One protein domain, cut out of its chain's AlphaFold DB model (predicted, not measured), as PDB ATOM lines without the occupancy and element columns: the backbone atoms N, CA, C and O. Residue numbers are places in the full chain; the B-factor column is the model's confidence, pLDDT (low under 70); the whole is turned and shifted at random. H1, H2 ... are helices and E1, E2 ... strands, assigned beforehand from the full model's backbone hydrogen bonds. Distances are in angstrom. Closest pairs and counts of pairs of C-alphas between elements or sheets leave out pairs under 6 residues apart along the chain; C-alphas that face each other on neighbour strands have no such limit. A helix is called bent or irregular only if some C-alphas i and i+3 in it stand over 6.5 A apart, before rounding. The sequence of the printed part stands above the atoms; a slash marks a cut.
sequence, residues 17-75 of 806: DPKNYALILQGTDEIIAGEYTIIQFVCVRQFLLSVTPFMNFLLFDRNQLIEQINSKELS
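Overview. This is residues 17 to 75 of the 806 residues of the protein "Phosphatidylinositol 3-kinase" of Trichomonas vaginalis (UniProt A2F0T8). The domain is a narrow ribbon of two antiparallel strands, E1 and E2, with helix H1 beyond one end of the ribbon and helix H2 running off its other end, where residues 66 to 75 stand free and stick out as an arm. Between E1 and H1 a long loop folds back along E1, and its residues 31 to 32 pair with residues 23 to 24 of E1 on the edge away from E2. The printed part has 59 residues with two named helices and two named strands, in the order E1, H1, E2, H2 along the chain, and its class is mixed, helices and strands. The whole is loose, with a radius of gyration of the C-alphas of 13.0 A, and the C-alphas span 38 by 26 by 16 A along their three main axes.

Along the chain. The sheet begins with E1, residues 21 to 25, from Tyr 21 to Leu 25; its first C-alpha is at (15.756, -44.324, 41.347), and it is 13.2 A long from first to last C-alpha. Its neighbour E2 takes residues 57 to 61, from Phe 57 to Asp 61, and is 12.9 A long, with C-alpha 57 at (12.460, -36.286, 49.339). H2, residues 62 to 74, is the longest helix with 13 residues; it is 17.9 A long from first to last C-alpha and ends with C-alpha 74 at (36.921, -36.869, 38.591). H1, residues 42 to 49, from Val 42 to Leu 49, is 10.8 A long from first to last C-alpha. Neither helix is bent or irregular.

Arrangement. E1 and E2 are antiparallel neighbours, with 147 degrees between their N-to-C directions. Among the C-alphas that face each other across the pair are 21 and 61, 4.6 A apart, and 25 and 57, also 4.6 A apart. The backbone N of Ala 22 and O of Phe 60 are within hydrogen-bond range at 2.9 A, and N of Leu 58 and O of Ile 24 are within range at 2.8 A. Residues 23 to 24 of E1 are also paired with residues 31 to 32, antiparallel, a stretch too short to be named as a strand. H2 follows E2 over a tight link, with 0 residues between them. The closest C-alphas of E1 and H2 are those of Tyr 21 and Arg 62, 4.9 A apart, while the centres of the two elements are 13.9 A apart. Of H2, residues 62 to 65 bring C-alphas within 10 A of E1, in 9 pairs. H1 and H2 are apart, with no C-alpha of the one within 8 A of the other. In H1 and H2 every backbone O i to N i+4 pair is within hydrogen-bond range.

Size, cuts and confidence. The two C-alphas farthest apart are those of Val 51 and Leu 74, at 39.5 A, and the first and last printed C-alphas, of Asp 17 and Ser 75, are 30.4 A apart. Residues 49 to 54 stand free, and so do residues 66 to 75, of which 66 to 74 belong to H2. Without these stretches the body has 43 residues, spans 29 by 23 by 13 A and has a radius of gyration of 10.4 A. The link from E1 to H1, residues 26 to 41, is long, with 16 residues and no named element, and its C-alphas lie 3 to 13 A from the mean of all C-alphas. The link from H1 to E2 is short, with 7 residues. The printed part has no cut. The mean pLDDT of the printed part is 83.0, and the model's confidence is low, under 70, at residues 73 to 75.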
ATOM      1  N   ASP A  17      10.874 -48.449  36.398       81.31
ATOM      2  CA  ASP A  17      11.366 -49.397  37.412       81.31
ATOM      3  C   ASP A  17      11.850 -48.639  38.666       81.31
ATOM      4  O   ASP A  17      12.812 -47.870  38.576       81.31
ATOM      5  N   PRO A  18      11.246 -48.855  39.855       81.44
ATOM      6  CA  PRO A  18      11.700 -48.251  41.108       81.44
ATOM      7  C   PRO A  18      13.186 -48.456  41.416       81.44
ATOM      8  O   PRO A  18      13.782 -47.615  42.085       81.44
ATOM      9  N   LYS A  19      13.797 -49.544  40.926       82.75
ATOM     10  CA  LYS A  19      15.220 -49.855  41.139       82.75
ATOM     11  C   LYS A  19      16.172 -48.868  40.459       82.75
ATOM     12  O   LYS A  19      17.345 -48.802  40.838       82.75
ATOM     13  N   ASN A  20      15.675 -48.099  39.491       85.88
ATOM     14  CA  ASN A  20      16.447 -47.093  38.764       85.88
ATOM     15  C   ASN A  20      16.491 -45.739  39.478       85.88
ATOM     16  O   ASN A  20      17.137 -44.824  38.981       85.88
ATOM     17  N   TYR A  21      15.843 -45.595  40.636       86.94
ATOM     18  CA  TYR A  21      15.756 -44.324  41.347       86.94
ATOM     19  C   TYR A  21      16.297 -44.423  42.773       86.94
ATOM     20  O   TYR A  21      16.266 -45.479  43.404       86.94
ATOM     21  N   ALA A  22      16.758 -43.291  43.297       88.94
ATOM     22  CA  ALA A  22      17.107 -43.101  44.697       88.94
ATOM     23  C   ALA A  22      16.321 -41.917  45.277       88.94
ATOM     24  O   ALA A  22      15.886 -41.025  44.545       88.94
ATOM     25  N   LEU A  23      16.131 -41.908  46.596       89.94
ATOM     26  CA  LEU A  23      15.551 -40.767  47.299       89.94
ATOM     27  C   LEU A  23      16.684 -39.919  47.869       89.94
ATOM     28  O   LEU A  23      17.534 -40.430  48.590       89.94
ATOM     29  N   ILE A  24      16.680 -38.628  47.569       88.62
ATOM     30  CA  ILE A  24      17.604 -37.651  48.143       88.62
ATOM     31  C   ILE A  24      16.802 -36.770  49.086       88.62
ATOM     32  O   ILE A  24      15.741 -36.266  48.715       88.62
ATOM     33  N   LEU A  25      17.270 -36.586  50.313       87.69
ATOM     34  CA  LEU A  25      16.618 -35.667  51.236       87.69
ATOM     35  C   LEU A  25      16.744 -34.233  50.696       87.69
ATOM     36  O   LEU A  25      17.836 -33.749  50.399       87.69
ATOM     37  N   GLN A  26      15.613 -33.548  50.519       83.50
ATOM     38  CA  GLN A  26      15.599 -32.250  49.849       83.50
ATOM     39  C   GLN A  26      16.469 -31.226  50.600       83.50
ATOM     40  O   GLN A  26      16.280 -30.993  51.790       83.50
ATOM     41  N   GLY A  27      17.396 -30.582  49.880       73.75
ATOM     42  CA  GLY A  27      18.318 -29.584  50.442       73.75
ATOM     43  C   GLY A  27      19.605 -30.164  51.042       73.75
ATOM     44  O   GLY A  27      20.411 -29.420  51.610       73.75
ATOM     45  N   THR A  28      19.826 -31.474  50.915       77.31
ATOM     46  CA  THR A  28      21.000 -32.165  51.454       77.31
ATOM     47  C   THR A  28      21.610 -33.104  50.414       77.31
ATOM     48  O   THR A  28      21.021 -33.355  49.365       77.31
ATOM     49  N   ASP A  29      22.794 -33.630  50.734       72.81
ATOM     50  CA  ASP A  29      23.465 -34.663  49.937       72.81
ATOM     51  C   ASP A  29      23.168 -36.073  50.498       72.81
ATOM     52  O   ASP A  29      23.881 -37.032  50.212       72.81
ATOM     53  N   GLU A  30      22.156 -36.209  51.367       81.19
ATOM     54  CA  GLU A  30      21.812 -37.488  51.984       81.19
ATOM     55  C   GLU A  30      20.928 -38.327  51.067       81.19
ATOM     56  O   GLU A  30      19.841 -37.913  50.661       81.19
ATOM     57  N   ILE A  31      21.393 -39.543  50.795       86.75
ATOM     58  CA  ILE A  31      20.740 -40.496  49.906       86.75
ATOM     59  C   ILE A  31      20.140 -41.624  50.749       86.75
ATOM     60  O   ILE A  31      20.833 -42.268  51.536       86.75
ATOM     61  N   ILE A  32      18.852 -41.888  50.553       86.62
ATOM     62  CA  ILE A  32      18.136 -43.034  51.108       86.62
ATOM     63  C   ILE A  32      18.081 -44.108  50.024       86.62
ATOM     64  O   ILE A  32      17.309 -44.015  49.063       86.62
ATOM     65  N   ALA A  33      18.941 -45.113  50.158       82.62
ATOM     66  CA  ALA A  33      19.073 -46.211  49.208       82.62
ATOM     67  C   ALA A  33      19.510 -47.508  49.907       82.62
ATOM     68  O   ALA A  33      20.042 -47.482  51.017       82.62
ATOM     69  N   GLY A  34      19.309 -48.639  49.229       81.81
ATOM     70  CA  GLY A  34      19.625 -49.974  49.739       81.81
ATOM     71  C   GLY A  34      18.427 -50.689  50.368       81.81
ATOM     72  O   GLY A  34      17.340 -50.130  50.497       81.81
ATOM     73  N   GLU A  35      18.640 -51.943  50.756       83.81
ATOM     74  CA  GLU A  35      17.615 -52.834  51.319       83.81
ATOM     75  C   GLU A  35      17.466 -52.625  52.838       83.81
ATOM     76  O   GLU A  35      17.584 -53.553  53.638       83.81
ATOM     77  N   TYR A  36      17.248 -51.372  53.239       84.38
ATOM     78  CA  TYR A  36      17.118 -50.960  54.636       84.38
ATOM     79  C   TYR A  36      15.721 -50.411  54.911       84.38
ATOM     80  O   TYR A  36      15.093 -49.767  54.067       84.38
ATOM     81  N   THR A  37      15.225 -50.626  56.128       87.62
ATOM     82  CA  THR A  37      13.974 -49.989  56.560       87.62
ATOM     83  C   THR A  37      14.199 -48.489  56.735       87.62
ATOM     84  O   THR A  37      15.244 -48.062  57.219       87.62
ATOM     85  N   ILE A  38      13.214 -47.658  56.382       86.69
ATOM     86  CA  ILE A  38      13.401 -46.196  56.374       86.69
ATOM     87  C   ILE A  38      13.787 -45.628  57.755       86.69
ATOM     88  O   ILE A  38      14.542 -44.667  57.845       86.69
ATOM     89  N   ILE A  39      13.356 -46.267  58.847       86.62
ATOM     90  CA  ILE A  39      13.695 -45.859  60.220       86.62
ATOM     91  C   ILE A  39      15.170 -46.113  60.591       86.62
ATOM     92  O   ILE A  39      15.668 -45.584  61.586       86.62
ATOM     93  N   GLN A  40      15.901 -46.900  59.795       83.44
ATOM     94  CA  GLN A  40      17.335 -47.133  59.993       83.44
ATOM     95  C   GLN A  40      18.197 -45.944  59.545       83.44
ATOM     96  O   GLN A  40      19.337 -45.828  60.001       83.44
ATOM     97  N   PHE A  41      17.654 -44.998  58.779       83.56
ATOM     98  CA  PHE A  41      18.375 -43.788  58.388       83.56
ATOM     99  C   PHE A  41      18.354 -42.740  59.508       83.56
ATOM    100  O   PHE A  41      17.318 -42.467  60.118       83.56
ATOM    101  N   VAL A  42      19.519 -42.145  59.795       80.50
ATOM    102  CA  VAL A  42      19.696 -41.183  60.901       80.50
ATOM    103  C   VAL A  42      18.776 -39.975  60.742       80.50
ATOM    104  O   VAL A  42      18.079 -39.629  61.695       80.50
ATOM    105  N   CYS A  43      18.708 -39.384  59.549       81.88
ATOM    106  CA  CYS A  43      17.863 -38.223  59.297       81.88
ATOM    107  C   CYS A  43      16.374 -38.518  59.475       81.88
ATOM    108  O   CYS A  43      15.647 -37.672  59.984       81.88
ATOM    109  N   VAL A  44      15.923 -39.736  59.156       86.69
ATOM    110  CA  VAL A  44      14.536 -40.170  59.381       86.69
ATOM    111  C   VAL A  44      14.230 -40.217  60.872       86.69
ATOM    112  O   VAL A  44      13.213 -39.679  61.303       86.69
ATOM    113  N   ARG A  45      15.125 -40.783  61.689       85.00
ATOM    114  CA  ARG A  45      14.958 -40.752  63.152       85.00
ATOM    115  C   ARG A  45      14.993 -39.328  63.703       85.00
ATOM    116  O   ARG A  45      14.182 -39.006  64.561       85.00
ATOM    117  N   GLN A  46      15.891 -38.480  63.202       81.75
ATOM    118  CA  GLN A  46      15.957 -37.066  63.591       81.75
ATOM    119  C   GLN A  46      14.655 -36.332  63.258       81.75
ATOM    120  O   GLN A  46      14.134 -35.606  64.095       81.75
ATOM    121  N   PHE A  47      14.084 -36.580  62.080       85.94
ATOM    122  CA  PHE A  47      12.796 -36.022  61.685       85.94
ATOM    123  C   PHE A  47      11.653 -36.482  62.590       85.94
ATOM    124  O   PHE A  47      10.872 -35.639  63.023       85.94
ATOM    125  N   LEU A  48      11.585 -37.776  62.924       85.56
ATOM    126  CA  LEU A  48      10.564 -38.321  63.828       85.56
ATOM    127  C   LEU A  48      10.618 -37.706  65.234       85.56
ATOM    128  O   LEU A  48       9.605 -37.675  65.926       85.56
ATOM    129  N   LEU A  49      11.792 -37.228  65.652       78.56
ATOM    130  CA  LEU A  49      11.988 -36.510  66.913       78.56
ATOM    131  C   LEU A  49      11.786 -34.993  66.781       78.56
ATOM    132  O   LEU A  49      11.738 -34.290  67.788       78.56
ATOM    133  N   SER A  50      11.691 -34.476  65.557       80.00
ATOM    134  CA  SER A  50      11.527 -33.051  65.287       80.00
ATOM    135  C   SER A  50      10.055 -32.634  65.327       80.00
ATOM    136  O   SER A  50       9.147 -33.442  65.156       80.00
ATOM    137  N   VAL A  51       9.811 -31.331  65.468       76.50
ATOM    138  CA  VAL A  51       8.468 -30.738  65.313       76.50
ATOM    139  C   VAL A  51       8.069 -30.537  63.843       76.50
ATOM    140  O   VAL A  51       7.025 -29.952  63.554       76.50
ATOM    141  N   THR A  52       8.909 -30.971  62.900       80.31
ATOM    142  CA  THR A  52       8.692 -30.743  61.470       80.31
ATOM    143  C   THR A  52       7.553 -31.637  60.975       80.31
ATOM    144  O   THR A  52       7.609 -32.848  61.170       80.31
ATOM    145  N   PRO A  53       6.528 -31.091  60.296       84.81
ATOM    146  CA  PRO A  53       5.365 -31.881  59.895       84.81
ATOM    147  C   PRO A  53       5.631 -32.788  58.685       84.81
ATOM    148  O   PRO A  53       4.942 -33.791  58.509       84.81
ATOM    149  N   PHE A  54       6.612 -32.445  57.840       87.19
ATOM    150  CA  PHE A  54       6.899 -33.160  56.598       87.19
ATOM    151  C   PHE A  54       8.398 -33.337  56.375       87.19
ATOM    152  O   PHE A  54       9.184 -32.411  56.576       87.19
ATOM    153  N   MET A  55       8.768 -34.518  55.891       88.38
ATOM    154  CA  MET A  55      10.094 -34.826  55.375       88.38
ATOM    155  C   MET A  55       9.992 -34.947  53.859       88.38
ATOM    156  O   MET A  55       9.321 -35.845  53.347       88.38
ATOM    157  N   ASN A  56      10.633 -34.025  53.146       89.12
ATOM    158  CA  ASN A  56      10.560 -33.971  51.693       89.12
ATOM    159  C   ASN A  56      11.750 -34.692  51.066       89.12
ATOM    160  O   ASN A  56      12.904 -34.402  51.382       89.12
ATOM    161  N   PHE A  57      11.457 -35.593  50.135       89.50
ATOM    162  CA  PHE A  57      12.460 -36.286  49.339       89.50
ATOM    163  C   PHE A  57      12.336 -35.896  47.871       89.50
ATOM    164  O   PHE A  57      11.234 -35.758  47.339       89.50
ATOM    165  N   LEU A  58      13.480 -35.772  47.211       88.62
ATOM    166  CA  LEU A  58      13.600 -35.703  45.767       88.62
ATOM    167  C   LEU A  58      13.814 -37.121  45.237       88.62
ATOM    168  O   LEU A  58      14.705 -37.833  45.695       88.62
ATOM    169  N   LEU A  59      12.992 -37.536  44.276       87.56
ATOM    170  CA  LEU A  59      13.204 -38.780  43.545       87.56
ATOM    171  C   LEU A  59      14.185 -38.501  42.403       87.56
ATOM    172  O   LEU A  59      13.907 -37.650  41.559       87.56
ATOM    173  N   PHE A  60      15.320 -39.193  42.390       87.44
ATOM    174  CA  PHE A  60      16.416 -38.924  41.463       87.44
ATOM    175  C   PHE A  60      16.793 -40.178  40.677       87.44
ATOM    176  O   PHE A  60      16.790 -41.274  41.240       87.44
ATOM    177  N   ASP A  61      17.108 -40.030  39.388       87.62
ATOM    178  CA  ASP A  61      17.593 -41.142  38.564       87.62
ATOM    179  C   ASP A  61      18.978 -41.590  39.046       87.62
ATOM    180  O   ASP A  61      19.904 -40.789  39.200       87.62
ATOM    181  N   ARG A  62      19.125 -42.887  39.310       87.06
ATOM    182  CA  ARG A  62      20.329 -43.448  39.917       87.06
ATOM    183  C   ARG A  62      21.550 -43.311  39.009       87.06
ATOM    184  O   ARG A  62      22.636 -43.071  39.528       87.06
ATOM    185  N   ASN A  63      21.397 -43.443  37.691       86.19
ATOM    186  CA  ASN A  63      22.526 -43.342  36.763       86.19
ATOM    187  C   ASN A  63      23.018 -41.899  36.674       86.19
ATOM    188  O   ASN A  63      24.216 -41.664  36.789       86.19
ATOM    189  N   GLN A  64      22.099 -40.935  36.584       86.50
ATOM    190  CA  GLN A  64      22.455 -39.514  36.623       86.50
ATOM    191  C   GLN A  64      23.127 -39.130  37.946       86.50
ATOM    192  O   GLN A  64      24.094 -38.372  37.946       86.50
ATOM    193  N   LEU A  65      22.653 -39.668  39.076       84.62
ATOM    194  CA  LEU A  65      23.277 -39.437  40.381       84.62
ATOM    195  C   LEU A  65      24.706 -39.990  40.430       84.62
ATOM    196  O   LEU A  65      25.616 -39.302  40.883       84.62
ATOM    197  N   ILE A  66      24.907 -41.216  39.940       83.06
ATOM    198  CA  ILE A  66      26.230 -41.844  39.854       83.06
ATOM    199  C   ILE A  66      27.150 -41.032  38.938       83.06
ATOM    200  O   ILE A  66      28.290 -40.775  39.308       83.06
ATOM    201  N   GLU A  67      26.671 -40.575  37.781       84.56
ATOM    202  CA  GLU A  67      27.442 -39.703  36.889       84.56
ATOM    203  C   GLU A  67      27.808 -38.375  37.557       84.56
ATOM    204  O   GLU A  67      28.946 -37.930  37.435       84.56
ATOM    205  N   GLN A  68      26.892 -37.758  38.309       82.31
ATOM    206  CA  GLN A  68      27.184 -36.537  39.061       82.31
ATOM    207  C   GLN A  68      28.252 -36.772  40.131       82.31
ATOM    208  O   GLN A  68      29.204 -35.995  40.205       82.31
ATOM    209  N   ILE A  69      28.145 -37.852  40.909       78.38
ATOM    210  CA  ILE A  69      29.147 -38.232  41.917       78.38
ATOM    211  C   ILE A  69      30.497 -38.475  41.240       78.38
ATOM    212  O   ILE A  69      31.480 -37.835  41.605       78.38
ATOM    213  N   ASN A  70      30.527 -39.297  40.191       75.81
ATOM    214  CA  ASN A  70      31.741 -39.594  39.436       75.81
ATOM    215  C   ASN A  70      32.351 -38.328  38.833       75.81
ATOM    216  O   ASN A  70      33.557 -38.142  38.897       75.81
ATOM    217  N   SER A  71      31.544 -37.428  38.266       78.56
ATOM    218  CA  SER A  71      32.043 -36.175  37.689       78.56
ATOM    219  C   SER A  71      32.633 -35.254  38.761       78.56
ATOM    220  O   SER A  71      33.681 -34.650  38.536       78.56
ATOM    221  N   LYS A  72      32.020 -35.200  39.952       75.81
ATOM    222  CA  LYS A  72      32.552 -34.489  41.118       75.81
ATOM    223  C   LYS A  72      33.877 -35.112  41.560       75.81
ATOM    224  O   LYS A  72      34.833 -34.381  41.804       75.81
ATOM    225  N   GLU A  73      33.961 -36.439  41.619       69.88
ATOM    226  CA  GLU A  73      35.174 -37.160  42.026       69.88
ATOM    227  C   GLU A  73      36.306 -37.023  41.001       69.88
ATOM    228  O   GLU A  73      37.453 -36.817  41.383       69.88
ATOM    229  N   LEU A  74      35.983 -37.041  39.706       66.94
ATOM    230  CA  LEU A  74      36.921 -36.869  38.591       66.94
ATOM    231  C   LEU A  74      37.336 -35.410  38.365       66.94
ATOM    232  O   LEU A  74      38.387 -35.162  37.781       66.94
ATOM    233  N   SER A  75      36.538 -34.434  38.818       66.88
ATOM    234  CA  SER A  75      36.906 -33.007  38.767       66.88
ATOM    235  C   SER A  75      38.118 -32.679  39.646       66.88
ATOM    236  O   SER A  75      38.762 -31.639  39.489       66.88
TER     237      SER A  75